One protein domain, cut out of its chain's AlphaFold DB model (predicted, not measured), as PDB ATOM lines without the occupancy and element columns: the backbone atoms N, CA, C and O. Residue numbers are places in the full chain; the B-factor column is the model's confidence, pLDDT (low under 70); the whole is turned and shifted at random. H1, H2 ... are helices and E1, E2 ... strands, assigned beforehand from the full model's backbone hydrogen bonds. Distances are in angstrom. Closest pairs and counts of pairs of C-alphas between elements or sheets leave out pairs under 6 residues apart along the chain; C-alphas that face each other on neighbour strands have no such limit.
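AT A GLANCE: This is residues 63 to 164 of the 164 residues of an uncharacterized protein of Anaerolineae bacterium (UniProt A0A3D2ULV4). A twisted sheet of four strands curls round the longest helix, H1, and three short helices gather by its E4 edge: H3 beside E4, H2 packed on H1 and H3, H4 where E4 begins. The 102 printed residues hold four named helices and four named strands, in the order H1 H2 H3 E1 E2 E3 H4 E4. The sheet, E1 - E2 - E3 - E4, is antiparallel; the class is mixed. The whole is compact, radius of gyration of the C-alphas 12.9 A, spans 37 by 28 by 23 A.

IN THESE COORDINATES: H1, residues 63 to 78, begins at C-alpha 63 (28.772, -27.414, -44.053) and is 22.5 A long. H2 is residues 81 to 87 and H3 90 to 98. E1, 107 to 115, is 22.9 A long, E2, 118 to 125, 22.2 A, and E3, 130 to 137, 22.8 A. H4 is 148 to 154. E4, 155 to 163, is 23.0 A long and ends at C-alpha 163 (35.193, -23.062, -19.003).

HOW THE PARTS SIT: H1 is on one face of the sheet, two layers, helix and sheet. H1 and H2 touch as a helical hairpin, opposite ways at a shallow tilt of 18 degrees, closest C-alphas Gly 75 and Leu 84, 5.8 A. H3 stands at the sheet's level; its closest C-alpha pair with E4 is Gly 92 and Ser 159, 4.9 A. H1 touches H4 with residues 64 to 68 alone, about perpendicular at 74 degrees, closest C-alphas Phe 68 and Ile 151, 6.5 A. E1, E2 and E3 form a meander, each the antiparallel neighbour of the one before. Within hydrogen-bond range are N 110 and O 122, 2.9 A, in the hairpin E1 and E2, N 121 and O 133, 3.0 A, in the hairpin E2 and E3, and N 161 and O 132, 2.8 A, between E3 and E4. Every O i to N i+4 pair is within range in H1, H2 and H4, and 4 of 5 in H3.

THE WHOLE: The C-alphas farthest apart, Phe 144 and Glu 164, are 38.6 A apart. The printed part has no cut and no long link. Residues 99 to 102, 141 to 144 and 164 have pLDDT under 70.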
ATOM      1  N   LYS A  63      29.956 -26.546 -44.150       87.12
ATOM      2  CA  LYS A  63      28.772 -27.414 -44.053       87.12
ATOM      3  C   LYS A  63      29.064 -28.683 -43.244       87.12
ATOM      4  O   LYS A  63      28.230 -29.071 -42.435       87.12
ATOM      5  N   ALA A  64      30.233 -29.293 -43.440       89.56
ATOM      6  CA  ALA A  64      30.672 -30.455 -42.674       89.56
ATOM      7  C   ALA A  64      30.925 -30.091 -41.209       89.56
ATOM      8  O   ALA A  64      30.428 -30.759 -40.309       89.56
ATOM      9  N   GLU A  65      31.644 -28.991 -40.984       90.44
ATOM     10  CA  GLU A  65      31.914 -28.453 -39.652       90.44
ATOM     11  C   GLU A  65      30.613 -28.221 -38.877       90.44
ATOM     12  O   GLU A  65      30.483 -28.680 -37.749       90.44
ATOM     13  N   LYS A  66      29.613 -27.590 -39.502       90.88
ATOM     14  CA  LYS A  66      28.314 -27.358 -38.866       90.88
ATOM     15  C   LYS A  66      27.614 -28.660 -38.463       90.88
ATOM     16  O   LYS A  66      27.182 -28.775 -37.324       90.88
ATOM     17  N   ILE A  67      27.535 -29.638 -39.369       92.44
ATOM     18  CA  ILE A  67      26.913 -30.941 -39.077       92.44
ATOM     19  C   ILE A  67      27.644 -31.632 -37.919       92.44
ATOM     20  O   ILE A  67      27.004 -32.144 -37.008       92.44
ATOM     21  N   PHE A  68      28.979 -31.607 -37.921       94.31
ATOM     22  CA  PHE A  68      29.787 -32.154 -36.832       94.31
ATOM     23  C   PHE A  68      29.472 -31.493 -35.482       94.31
ATOM     24  O   PHE A  68      29.273 -32.198 -34.494       94.31
ATOM     25  N   LEU A  69      29.397 -30.160 -35.436       93.62
ATOM     26  CA  LEU A  69      29.075 -29.427 -34.209       93.62
ATOM     27  C   LEU A  69      27.659 -29.731 -33.716       93.62
ATOM     28  O   LEU A  69      27.469 -29.940 -32.519       93.62
ATOM     29  N   ASP A  70      26.690 -29.825 -34.626       93.31
ATOM     30  CA  ASP A  70      25.311 -30.174 -34.288       93.31
ATOM     31  C   ASP A  70      25.225 -31.599 -33.709       93.31
ATOM     32  O   ASP A  70      24.563 -31.817 -32.694       93.31
ATOM     33  N   LEU A  71      25.932 -32.570 -34.300       93.81
ATOM     34  CA  LEU A  71      26.011 -33.944 -33.783       93.81
ATOM     35  C   LEU A  71      26.684 -33.999 -32.409       93.81
ATOM     36  O   LEU A  71      26.198 -34.689 -31.514       93.81
ATOM     37  N   LEU A  72      27.772 -33.249 -32.223       92.31
ATOM     38  CA  LEU A  72      28.472 -33.160 -30.946       92.31
ATOM     39  C   LEU A  72      27.567 -32.589 -29.854       92.31
ATOM     40  O   LEU A  72      27.419 -33.203 -28.803       92.31
ATOM     41  N   VAL A  73      26.944 -31.436 -30.098       91.75
ATOM     42  CA  VAL A  73      26.083 -30.770 -29.114       91.75
ATOM     43  C   VAL A  73      24.877 -31.634 -28.759       91.75
ATOM     44  O   VAL A  73      24.580 -31.795 -27.576       91.75
ATOM     45  N   ASN A  74      24.217 -32.236 -29.753       91.06
ATOM     46  CA  ASN A  74      23.101 -33.142 -29.498       91.06
ATOM     47  C   ASN A  74      23.546 -34.371 -28.700       91.06
ATOM     48  O   ASN A  74      22.893 -34.715 -27.719       91.06
ATOM     49  N   GLY A  75      24.688 -34.971 -29.054       90.25
ATOM     50  CA  GLY A  75      25.241 -36.115 -28.332       90.25
ATOM     51  C   GLY A  75      25.561 -35.800 -26.869       90.25
ATOM     52  O   GLY A  75      25.259 -36.608 -25.995       90.25
ATOM     53  N   ILE A  76      26.111 -34.615 -26.572       88.81
ATOM     54  CA  ILE A  76      26.366 -34.187 -25.186       88.81
ATOM     55  C   ILE A  76      25.040 -33.952 -24.450       88.81
ATOM     56  O   ILE A  76      24.858 -34.462 -23.348       88.81
ATOM     57  N   ALA A  77      24.102 -33.218 -25.059       87.56
ATOM     58  CA  ALA A  77      22.821 -32.873 -24.438       87.56
ATOM     59  C   ALA A  77      21.952 -34.107 -24.126       87.56
ATOM     60  O   ALA A  77      21.236 -34.124 -23.128       87.56
ATOM     61  N   GLU A  78      22.002 -35.129 -24.981       89.50
ATOM     62  CA  GLU A  78      21.242 -36.376 -24.830       89.50
ATOM     63  C   GLU A  78      22.018 -37.476 -24.096       89.50
ATOM     64  O   GLU A  78      21.459 -38.539 -23.831       89.50
ATOM     65  N   GLN A  79      23.287 -37.232 -23.753       86.69
ATOM     66  CA  GLN A  79      24.205 -38.237 -23.209       86.69
ATOM     67  C   GLN A  79      24.334 -39.482 -24.114       86.69
ATOM     68  O   GLN A  79      24.515 -40.606 -23.637       86.69
ATOM     69  N   ASP A  80      24.266 -39.290 -25.436       91.00
ATOM     70  CA  ASP A  80      24.427 -40.352 -26.431       91.00
ATOM     71  C   ASP A  80      25.916 -40.686 -26.618       91.00
ATOM     72  O   ASP A  80      26.597 -40.244 -27.549       91.00
ATOM     73  N   TYR A  81      26.446 -41.485 -25.695       86.75
ATOM     74  CA  TYR A  81      27.843 -41.908 -25.733       86.75
ATOM     75  C   TYR A  81      28.179 -42.815 -26.921       86.75
ATOM     76  O   TYR A  81      29.359 -42.931 -27.259       86.75
ATOM     77  N   GLU A  82      27.190 -43.449 -27.560       90.19
ATOM     78  CA  GLU A  82      27.421 -44.237 -28.773       90.19
ATOM     79  C   GLU A  82      27.692 -43.322 -29.969       90.19
ATOM     80  O   GLU A  82      28.648 -43.553 -30.714       90.19
ATOM     81  N   LEU A  83      26.909 -42.250 -30.127       90.88
ATOM     82  CA  LEU A  83      27.168 -41.206 -31.117       90.88
ATOM     83  C   LEU A  83      28.492 -40.494 -30.836       90.88
ATOM     84  O   LEU A  83      29.329 -40.366 -31.731       90.88
ATOM     85  N   LEU A  84      28.720 -40.077 -29.587       89.12
ATOM     86  CA  LEU A  84      29.940 -39.366 -29.199       89.12
ATOM     87  C   LEU A  84      31.200 -40.202 -29.453       89.12
ATOM     88  O   LEU A  84      32.230 -39.647 -29.841       89.12
ATOM     89  N   ALA A  85      31.125 -41.526 -29.295       88.75
ATOM     90  CA  ALA A  85      32.226 -42.433 -29.607       88.75
ATOM     91  C   ALA A  85      32.558 -42.502 -31.109       88.75
ATOM     92  O   ALA A  85      33.706 -42.773 -31.451       88.75
ATOM     93  N   LYS A  86      31.594 -42.240 -32.004       90.44
ATOM     94  CA  LYS A  86      31.830 -42.215 -33.462       90.44
ATOM     95  C   LYS A  86      32.576 -40.963 -33.918       90.44
ATOM     96  O   LYS A  86      33.314 -41.026 -34.891       90.44
ATOM     97  N   ILE A  87      32.382 -39.842 -33.221       88.88
ATOM     98  CA  ILE A  87      32.955 -38.535 -33.588       88.88
ATOM     99  C   ILE A  87      34.158 -38.124 -32.736       88.88
ATOM    100  O   ILE A  87      34.758 -37.078 -32.986       88.88
ATOM    101  N   SER A  88      34.516 -38.914 -31.721       86.19
ATOM    102  CA  SER A  88      35.581 -38.585 -30.774       86.19
ATOM    103  C   SER A  88      36.690 -39.618 -30.778       86.19
ATOM    104  O   SER A  88      36.449 -40.822 -30.793       86.19
ATOM    105  N   LYS A  89      37.932 -39.152 -30.626       81.62
ATOM    106  CA  LYS A  89      39.014 -40.053 -30.216       81.62
ATOM    107  C   LYS A  89      38.750 -40.586 -28.801       81.62
ATOM    108  O   LYS A  89      38.127 -39.881 -28.002       81.62
ATOM    109  N   PRO A  90      39.303 -41.759 -28.431       79.50
ATOM    110  CA  PRO A  90      39.138 -42.321 -27.088       79.50
ATOM    111  C   PRO A  90      39.464 -41.335 -25.957       79.50
ATOM    112  O   PRO A  90      38.748 -41.290 -24.963       79.50
ATOM    113  N   SER A  91      40.489 -40.491 -26.130       74.88
ATOM    114  CA  SER A  91      40.859 -39.449 -25.163       74.88
ATOM    115  C   SER A  91      39.784 -38.372 -24.980       74.88
ATOM    116  O   SER A  91      39.544 -37.940 -23.859       74.88
ATOM    117  N   GLY A  92      39.114 -37.955 -26.060       72.81
ATOM    118  CA  GLY A  92      38.012 -36.992 -25.994       72.81
ATOM    119  C   GLY A  92      36.759 -37.595 -25.359       72.81
ATOM    120  O   GLY A  92      36.080 -36.931 -24.583       72.81
ATOM    121  N   LEU A  93      36.491 -38.880 -25.623       78.56
ATOM    122  CA  LEU A  93      35.345 -39.590 -25.052       78.56
ATOM    123  C   LEU A  93      35.456 -39.780 -23.531       78.56
ATOM    124  O   LEU A  93      34.443 -39.718 -22.839       78.56
ATOM    125  N   VAL A  94      36.664 -40.008 -23.007       79.88
ATOM    126  CA  VAL A  94      36.893 -40.085 -21.552       79.88
ATOM    127  C   VAL A  94      36.521 -38.758 -20.888       79.88
ATOM    128  O   VAL A  94      35.715 -38.756 -19.963       79.88
ATOM    129  N   LEU A  95      37.001 -37.635 -21.429       73.38
ATOM    130  CA  LEU A  95      36.676 -36.301 -20.913       73.38
ATOM    131  C   LEU A  95      35.171 -36.006 -20.975       73.38
ATOM    132  O   LEU A  95      34.609 -35.468 -20.029       73.38
ATOM    133  N   LEU A  96      34.500 -36.401 -22.062       77.94
ATOM    134  CA  LEU A  96      33.046 -36.259 -22.204       77.94
ATOM    135  C   LEU A  96      32.265 -36.981 -21.099       77.94
ATOM    136  O   LEU A  96      31.280 -36.442 -20.603       77.94
ATOM    137  N   LYS A  97      32.705 -38.184 -20.712       77.69
ATOM    138  CA  LYS A  97      32.076 -38.971 -19.641       77.69
ATOM    139  C   LYS A  97      32.341 -38.398 -18.252       77.69
ATOM    140  O   LYS A  97      31.490 -38.516 -17.383       77.69
ATOM    141  N   GLU A  98      33.511 -37.802 -18.039       76.56
ATOM    142  CA  GLU A  98      33.896 -37.219 -16.748       76.56
ATOM    143  C   GLU A  98      33.219 -35.873 -16.475       76.56
ATOM    144  O   GLU A  98      32.998 -35.522 -15.320       76.56
ATOM    145  N   LEU A  99      32.910 -35.106 -17.523       69.06
ATOM    146  CA  LEU A  99      32.445 -33.730 -17.374       69.06
ATOM    147  C   LEU A  99      30.944 -33.595 -17.061       69.06
ATOM    148  O   LEU A  99      30.547 -32.493 -16.698       69.06
ATOM    149  N   GLU A 100      30.134 -34.658 -17.226       68.31
ATOM    150  CA  GLU A 100      28.661 -34.677 -17.037       68.31
ATOM    151  C   GLU A 100      27.986 -33.338 -17.390       68.31
ATOM    152  O   GLU A 100      27.196 -32.792 -16.621       68.31
ATOM    153  N   ILE A 101      28.354 -32.752 -18.536       67.94
ATOM    154  CA  ILE A 101      28.073 -31.338 -18.799       67.94
ATOM    155  C   ILE A 101      26.559 -31.177 -18.962       67.94
ATOM    156  O   ILE A 101      26.008 -31.704 -19.935       67.94
ATOM    157  N   PRO A 102      25.860 -30.437 -18.082       69.81
ATOM    158  CA  PRO A 102      24.467 -30.126 -18.321       69.81
ATOM    159  C   PRO A 102      24.469 -29.073 -19.423       69.81
ATOM    160  O   PRO A 102      24.603 -27.895 -19.129       69.81
ATOM    161  N   VAL A 103      24.412 -29.462 -20.695       73.75
ATOM    162  CA  VAL A 103      24.310 -28.526 -21.826       73.75
ATOM    163  C   VAL A 103      22.909 -28.541 -22.411       73.75
ATOM    164  O   VAL A 103      22.196 -29.543 -22.370       73.75
ATOM    165  N   THR A 104      22.517 -27.412 -22.989       81.44
ATOM    166  CA  THR A 104      21.324 -27.312 -23.829       81.44
ATOM    167  C   THR A 104      21.661 -27.646 -25.280       81.44
ATOM    168  O   THR A 104      22.809 -27.541 -25.699       81.44
ATOM    169  N   LYS A 105      20.655 -27.991 -26.091       84.69
ATOM    170  CA  LYS A 105      20.846 -28.180 -27.542       84.69
ATOM    171  C   LYS A 105      21.113 -26.874 -28.291       84.69
ATOM    172  O   LYS A 105      21.731 -26.877 -29.348       84.69
ATOM    173  N   ASN A 106      20.632 -25.761 -27.746       88.56
ATOM    174  CA  ASN A 106      20.891 -24.438 -28.289       88.56
ATOM    175  C   ASN A 106      22.294 -23.987 -27.896       88.56
ATOM    176  O   ASN A 106      22.673 -24.091 -26.722       88.56
ATOM    177  N   TYR A 107      23.032 -23.484 -28.880       91.44
ATOM    178  CA  TYR A 107      24.393 -23.018 -28.701       91.44
ATOM    179  C   TYR A 107      24.741 -21.878 -29.663       91.44
ATOM    180  O   TYR A 107      24.165 -21.749 -30.745       91.44
ATOM    181  N   GLU A 108      25.732 -21.079 -29.281       93.38
ATOM    182  CA  GLU A 108      26.368 -20.067 -30.118       93.38
ATOM    183  C   GLU A 108      27.892 -20.261 -30.132       93.38
ATOM    184  O   GLU A 108      28.511 -20.598 -29.121       93.38
ATOM    185  N   ILE A 109      28.522 -20.042 -31.288       91.69
ATOM    186  CA  ILE A 109      29.984 -20.036 -31.397       91.69
ATOM    187  C   ILE A 109      30.459 -18.617 -31.089       91.69
ATOM    188  O   ILE A 109      30.217 -17.702 -31.873       91.69
ATOM    189  N   ILE A 110      31.148 -18.436 -29.963       91.62
ATOM    190  CA  ILE A 110      31.615 -17.115 -29.502       91.62
ATOM    191  C   ILE A 110      33.062 -16.813 -29.901       91.62
ATOM    192  O   ILE A 110      33.481 -15.661 -29.892       91.62
ATOM    193  N   SER A 111      33.837 -17.844 -30.233       89.75
ATOM    194  CA  SER A 111      35.206 -17.710 -30.731       89.75
ATOM    195  C   SER A 111      35.559 -18.920 -31.574       89.75
ATOM    196  O   SER A 111      35.129 -20.036 -31.265       89.75
ATOM    197  N   GLY A 112      36.371 -18.709 -32.605       86.19
ATOM    198  CA  GLY A 112      36.884 -19.794 -33.417       86.19
ATOM    199  C   GLY A 112      38.206 -19.456 -34.078       86.19
ATOM    200  O   GLY A 112      38.286 -18.452 -34.776       86.19
ATOM    201  N   ASP A 113      39.187 -20.332 -33.895       85.44
ATOM    202  CA  ASP A 113      40.518 -20.217 -34.480       85.44
ATOM    203  C   ASP A 113      40.856 -21.471 -35.291       85.44
ATOM    204  O   ASP A 113      40.329 -22.564 -35.059       85.44
ATOM    205  N   TYR A 114      41.739 -21.297 -36.271       83.25
ATOM    206  CA  TYR A 114      42.298 -22.381 -37.067       83.25
ATOM    207  C   TYR A 114      43.818 -22.276 -37.049       83.25
ATOM    208  O   TYR A 114      44.387 -21.264 -37.464       83.25
ATOM    209  N   PHE A 115      44.481 -23.338 -36.600       79.94
ATOM    210  CA  PHE A 115      45.934 -23.396 -36.550       79.94
ATOM    211  C   PHE A 115      46.434 -24.774 -36.982       79.94
ATOM    212  O   PHE A 115      46.138 -25.787 -36.353       79.94
ATOM    213  N   LEU A 116      47.205 -24.814 -38.076       80.19
ATOM    214  CA  LEU A 116      47.881 -26.020 -38.581       80.19
ATOM    215  C   LEU A 116      46.966 -27.260 -38.722       80.19
ATOM    216  O   LEU A 116      47.373 -28.377 -38.406       80.19
ATOM    217  N   GLY A 117      45.733 -27.083 -39.206       78.31
ATOM    218  CA  GLY A 117      44.784 -28.189 -39.395       78.31
ATOM    219  C   GLY A 117      43.994 -28.581 -38.141       78.31
ATOM    220  O   GLY A 117      43.259 -29.569 -38.170       78.31
ATOM    221  N   VAL A 118      44.133 -27.818 -37.055       87.38
ATOM    222  CA  VAL A 118      43.325 -27.937 -35.841       87.38
ATOM    223  C   VAL A 118      42.372 -26.754 -35.763       87.38
ATOM    224  O   VAL A 118      42.765 -25.604 -35.960       87.38
ATOM    225  N   TYR A 119      41.115 -27.064 -35.480       90.75
ATOM    226  CA  TYR A 119      40.046 -26.109 -35.262       90.75
ATOM    227  C   TYR A 119      39.788 -26.014 -33.766       90.75
ATOM    228  O   TYR A 119      39.585 -27.032 -33.097       90.75
ATOM    229  N   GLU A 120      39.775 -24.793 -33.251       93.06
ATOM    230  CA  GLU A 120      39.452 -24.497 -31.860       93.06
ATOM    231  C   GLU A 120      38.178 -23.664 -31.826       93.06
ATOM    232  O   GLU A 120      38.074 -22.664 -32.538       93.06
ATOM    233  N   LYS A 121      37.187 -24.069 -31.026       93.62
ATOM    234  CA  LYS A 121      35.926 -23.330 -30.882       93.62
ATOM    235  C   LYS A 121      35.550 -23.179 -29.424       93.62
ATOM    236  O   LYS A 121      35.634 -24.131 -28.649       93.62
ATOM    237  N   ARG A 122      35.054 -21.995 -29.074       92.69
ATOM    238  CA  ARG A 122      34.330 -21.766 -27.824       92.69
ATOM    239  C   ARG A 122      32.845 -21.704 -28.130       92.69
ATOM    240  O   ARG A 122      32.408 -20.862 -28.914       92.69
ATOM    241  N   ILE A 123      32.108 -22.608 -27.512       91.94
ATOM    242  CA  ILE A 123      30.678 -22.794 -27.682       91.94
ATOM    243  C   ILE A 123      30.007 -22.367 -26.388       91.94
ATOM    244  O   ILE A 123      30.312 -22.920 -25.334       91.94
ATOM    245  N   LYS A 124      29.119 -21.382 -26.458       91.25
ATOM    246  CA  LYS A 124      28.303 -20.956 -25.326       91.25
ATOM    247  C   LYS A 124      26.904 -21.540 -25.460       91.25
ATOM    248  O   LYS A 124      26.309 -21.486 -26.532       91.25
ATOM    249  N   PHE A 125      26.403 -22.092 -24.367       89.75
ATOM    250  CA  PHE A 125      25.073 -22.680 -24.256       89.75
ATOM    251  C   PHE A 125      24.108 -21.711 -23.560       89.75
ATOM    252  O   PHE A 125      24.532 -20.818 -22.821       89.75
ATOM    253  N   ASP A 126      22.802 -21.896 -23.766       88.88
ATOM    254  CA  ASP A 126      21.754 -21.016 -23.214       88.88
ATOM    255  C   ASP A 126      21.758 -20.979 -21.680       88.88
ATOM    256  O   ASP A 126      21.391 -19.981 -21.062       88.88
ATOM    257  N   ASN A 127      22.196 -22.066 -21.053       85.62
ATOM    258  CA  ASN A 127      22.321 -22.180 -19.605       85.62
ATOM    259  C   ASN A 127      23.603 -21.543 -19.037       85.62
ATOM    260  O   ASN A 127      23.878 -21.687 -17.847       85.62
ATOM    261  N   GLY A 128      24.375 -20.839 -19.867       85.75
ATOM    262  CA  GLY A 128      25.536 -20.053 -19.458       85.75
ATOM    263  C   GLY A 128      26.865 -20.803 -19.490       85.75
ATOM    264  O   GLY A 128      27.905 -20.158 -19.378       85.75
ATOM    265  N   TYR A 129      26.860 -22.122 -19.699       87.12
ATOM    266  CA  TYR A 129      28.099 -22.886 -19.820       87.12
ATOM    267  C   TYR A 129      28.843 -22.518 -21.098       87.12
ATOM    268  O   TYR A 129      28.250 -22.370 -22.171       87.12
ATOM    269  N   VAL A 130      30.165 -22.419 -20.989       89.81
ATOM    270  CA  VAL A 130      31.055 -22.274 -22.135       89.81
ATOM    271  C   VAL A 130      31.909 -23.521 -22.237       89.81
ATOM    272  O   VAL A 130      32.553 -23.940 -21.280       89.81
ATOM    273  N   VAL A 131      31.940 -24.122 -23.415       89.94
ATOM    274  CA  VAL A 131      32.759 -25.292 -23.698       89.94
ATOM    275  C   VAL A 131      33.780 -24.930 -24.758       89.94
ATOM    276  O   VAL A 131      33.457 -24.396 -25.817       89.94
ATOM    277  N   HIS A 132      35.033 -25.232 -24.464       91.62
ATOM    278  CA  HIS A 132      36.121 -25.185 -25.414       91.62
ATOM    279  C   HIS A 132      36.311 -26.565 -26.031       91.62
ATOM    280  O   HIS A 132      36.571 -27.534 -25.317       91.62
ATOM    281  N   ILE A 133      36.193 -26.645 -27.351       91.75
ATOM    282  CA  ILE A 133      36.443 -27.866 -28.106       91.75
ATOM    283  C   ILE A 133      37.619 -27.673 -29.046       91.75
ATOM    284  O   ILE A 133      37.811 -26.597 -29.617       91.75
ATOM    285  N   THR A 134      38.362 -28.753 -29.248       92.19
ATOM    286  CA  THR A 134      39.345 -28.845 -30.319       92.19
ATOM    287  C   THR A 134      39.049 -30.070 -31.167       92.19
ATOM    288  O   THR A 134      38.816 -31.169 -30.658       92.19
ATOM    289  N   TYR A 135      39.029 -29.885 -32.480       92.56
ATOM    290  CA  TYR A 135      38.810 -30.958 -33.442       92.56
ATOM    291  C   TYR A 135      39.714 -30.773 -34.650       92.56
ATOM    292  O   TYR A 135      40.247 -29.699 -34.918       92.56
ATOM    293  N   GLY A 136      39.923 -31.861 -35.371       90.06
ATOM    294  CA  GLY A 136      40.731 -31.858 -36.575       90.06
ATOM    295  C   GLY A 136      40.166 -32.827 -37.587       90.06
ATOM    296  O   GLY A 136      39.473 -33.785 -37.243       90.06
ATOM    297  N   GLY A 137      40.485 -32.583 -38.845       86.88
ATOM    298  CA  GLY A 137      40.034 -33.430 -39.927       86.88
ATOM    299  C   GLY A 137      40.784 -33.132 -41.202       86.88
ATOM    300  O   GLY A 137      41.368 -32.061 -41.358       86.88
ATOM    301  N   LYS A 138      40.796 -34.108 -42.104       82.62
ATOM    302  CA  LYS A 138      41.343 -33.930 -43.446       82.62
ATOM    303  C   LYS A 138      40.216 -34.082 -44.439       82.62
ATOM    304  O   LYS A 138      39.661 -35.171 -44.599       82.62
ATOM    305  N   TRP A 139      39.914 -32.988 -45.120       81.12
ATOM    306  CA  TRP A 139      38.959 -33.014 -46.207       81.12
ATOM    307  C   TRP A 139      39.690 -32.956 -47.535       81.12
ATOM    308  O   TRP A 139      40.573 -32.133 -47.744       81.12
ATOM    309  N   SER A 140      39.331 -33.861 -48.431       70.44
ATOM    310  CA  SER A 140      39.780 -33.832 -49.812       70.44
ATOM    311  C   SER A 140      38.527 -33.626 -50.636       70.44
ATOM    312  O   SER A 140      37.821 -34.597 -50.874       70.44
ATOM    313  N   CYS A 141      38.264 -32.380 -51.031       67.31
ATOM    314  CA  CYS A 141      37.178 -32.016 -51.937       67.31
ATOM    315  C   CYS A 141      35.751 -32.222 -51.361       67.31
ATOM    316  O   CYS A 141      35.312 -33.356 -51.203       67.31
ATOM    317  N   PRO A 142      35.001 -31.159 -51.003       63.00
ATOM    318  CA  PRO A 142      33.613 -31.322 -50.577       63.00
ATOM    319  C   PRO A 142      32.740 -31.812 -51.730       63.00
ATOM    320  O   PRO A 142      32.560 -31.095 -52.716       63.00
ATOM    321  N   ASP A 143      32.136 -32.986 -51.574       62.41
ATOM    322  CA  ASP A 143      30.958 -33.330 -52.360       62.41
ATOM    323  C   ASP A 143      29.819 -32.343 -52.045       62.41
ATOM    324  O   ASP A 143      29.712 -31.781 -50.950       62.41
ATOM    325  N   PHE A 144      28.921 -32.123 -53.012       66.94
ATOM    326  CA  PHE A 144      27.716 -31.305 -52.795       66.94
ATOM    327  C   PHE A 144      26.834 -31.872 -51.664       66.94
ATOM    328  O   PHE A 144      26.125 -31.139 -50.954       66.94
ATOM    329  N   PHE A 145      26.900 -33.191 -51.488       76.88
ATOM    330  CA  PHE A 145      26.246 -33.933 -50.431       76.88
ATOM    331  C   PHE A 145      27.292 -34.404 -49.419       76.88
ATOM    332  O   PHE A 145      28.176 -35.170 -49.768       76.88
ATOM    333  N   ILE A 146      27.166 -33.946 -48.175       83.19
ATOM    334  CA  ILE A 146      28.031 -34.350 -47.066       83.19
ATOM    335  C   ILE A 146      27.180 -35.230 -46.161       83.19
ATOM    336  O   ILE A 146      26.135 -34.778 -45.684       83.19
ATOM    337  N   SER A 147      27.600 -36.478 -45.974       87.06
ATOM    338  CA  SER A 147      26.890 -37.458 -45.146       87.06
ATOM    339  C   SER A 147      27.462 -37.516 -43.729       87.06
ATOM    340  O   SER A 147      28.635 -37.216 -43.527       87.06
ATOM    341  N   GLU A 148      26.667 -37.953 -42.748       88.12
ATOM    342  CA  GLU A 148      27.160 -38.177 -41.377       88.12
ATOM    343  C   GLU A 148      28.301 -39.198 -41.336       88.12
ATOM    344  O   GLU A 148      29.279 -39.000 -40.625       88.12
ATOM    345  N   GLN A 149      28.224 -40.249 -42.157       87.06
ATOM    346  CA  GLN A 149      29.285 -41.249 -42.252       87.06
ATOM    347  C   GLN A 149      30.618 -40.617 -42.674       87.06
ATOM    348  O   GLN A 149      31.658 -40.906 -42.089       87.06
ATOM    349  N   GLU A 150      30.585 -39.704 -43.645       87.12
ATOM    350  CA  GLU A 150      31.784 -38.991 -44.076       87.12
ATOM    351  C   GLU A 150      32.338 -38.081 -42.966       87.12
ATOM    352  O   GLU A 150      33.553 -37.979 -42.793       87.12
ATOM    353  N   ILE A 151      31.464 -37.467 -42.163       89.69
ATOM    354  CA  ILE A 151      31.866 -36.708 -40.971       89.69
ATOM    355  C   ILE A 151      32.581 -37.608 -39.965       89.69
ATOM    356  O   ILE A 151      33.658 -37.239 -39.500       89.69
ATOM    357  N   PHE A 152      32.020 -38.784 -39.669       89.44
ATOM    358  CA  PHE A 152      32.589 -39.751 -38.723       89.44
ATOM    359  C   PHE A 152      33.975 -40.237 -39.152       89.44
ATOM    360  O   PHE A 152      34.859 -40.436 -38.323       89.44
ATOM    361  N   GLU A 153      34.193 -40.398 -40.454       87.94
ATOM    362  CA  GLU A 153      35.472 -40.864 -40.987       87.94
ATOM    363  C   GLU A 153      36.534 -39.760 -41.047       87.94
ATOM    364  O   GLU A 153      37.732 -40.037 -40.921       87.94
ATOM    365  N   ARG A 154      36.123 -38.503 -41.258       88.06
ATOM    366  CA  ARG A 154      37.049 -37.415 -41.608       88.06
ATOM    367  C   ARG A 154      37.296 -36.402 -40.503       88.06
ATOM    368  O   ARG A 154      38.355 -35.772 -40.533       88.06
ATOM    369  N   ILE A 155      36.374 -36.221 -39.560       90.69
ATOM    370  CA  ILE A 155      36.479 -35.237 -38.475       90.69
ATOM    371  C   ILE A 155      36.530 -35.966 -37.140       90.69
ATOM    372  O   ILE A 155      35.768 -36.887 -36.884       90.69
ATOM    373  N   ASN A 156      37.446 -35.542 -36.277       90.50
ATOM    374  CA  ASN A 156      37.624 -36.126 -34.960       90.50
ATOM    375  C   ASN A 156      37.669 -35.035 -33.897       90.50
ATOM    376  O   ASN A 156      38.514 -34.136 -33.969       90.50
ATOM    377  N   LEU A 157      36.837 -35.177 -32.865       91.81
ATOM    378  CA  LEU A 157      37.004 -34.459 -31.610       91.81
ATOM    379  C   LEU A 157      38.302 -34.925 -30.942       91.81
ATOM    380  O   LEU A 157      38.524 -36.120 -30.714       91.81
ATOM    381  N   LEU A 158      39.175 -33.964 -30.652       89.31
ATOM    382  CA  LEU A 158      40.474 -34.183 -30.025       89.31
ATOM    383  C   LEU A 158      40.404 -33.918 -28.522       89.31
ATOM    384  O   LEU A 158      40.946 -34.701 -27.742       89.31
ATOM    385  N   SER A 159      39.735 -32.833 -28.130       89.25
ATOM    386  CA  SER A 159      39.571 -32.434 -26.735       89.25
ATOM    387  C   SER A 159      38.285 -31.644 -26.525       89.25
ATOM    388  O   SER A 159      37.792 -30.970 -27.431       89.25
ATOM    389  N   ILE A 160      37.784 -31.704 -25.296       88.75
ATOM    390  CA  ILE A 160      36.682 -30.895 -24.797       88.75
ATOM    391  C   ILE A 160      36.993 -30.453 -23.367       88.75
ATOM    392  O   ILE A 160      37.538 -31.218 -22.572       88.75
ATOM    393  N   LYS A 161      36.669 -29.203 -23.039       88.12
ATOM    394  CA  LYS A 161      36.857 -28.637 -21.705       88.12
ATOM    395  C   LYS A 161      35.751 -27.639 -21.389       88.12
ATOM    396  O   LYS A 161      35.492 -26.746 -22.189       88.12
ATOM    397  N   VAL A 162      35.158 -27.739 -20.205       84.75
ATOM    398  CA  VAL A 162      34.251 -26.709 -19.680       84.75
ATOM    399  C   VAL A 162      35.076 -25.531 -19.155       84.75
ATOM    400  O   VAL A 162      36.082 -25.717 -18.465       84.75
ATOM    401  N   ILE A 163      34.680 -24.321 -19.532       81.94
ATOM    402  CA  ILE A 163      35.193 -23.062 -19.003       81.94
ATOM    403  C   ILE A 163      34.084 -22.497 -18.112       81.94
ATOM    404  O   ILE A 163      33.012 -22.160 -18.614       81.94
ATOM    405  N   GLU A 164      34.352 -22.453 -16.809       63.34
ATOM    406  CA  GLU A 164      33.528 -21.757 -15.810       63.34
ATOM    407  C   GLU A 164      33.771 -20.243 -15.840       63.34
ATOM    408  O   GLU A 164      34.939 -19.830 -16.060       63.34
TER     409      GLU A 164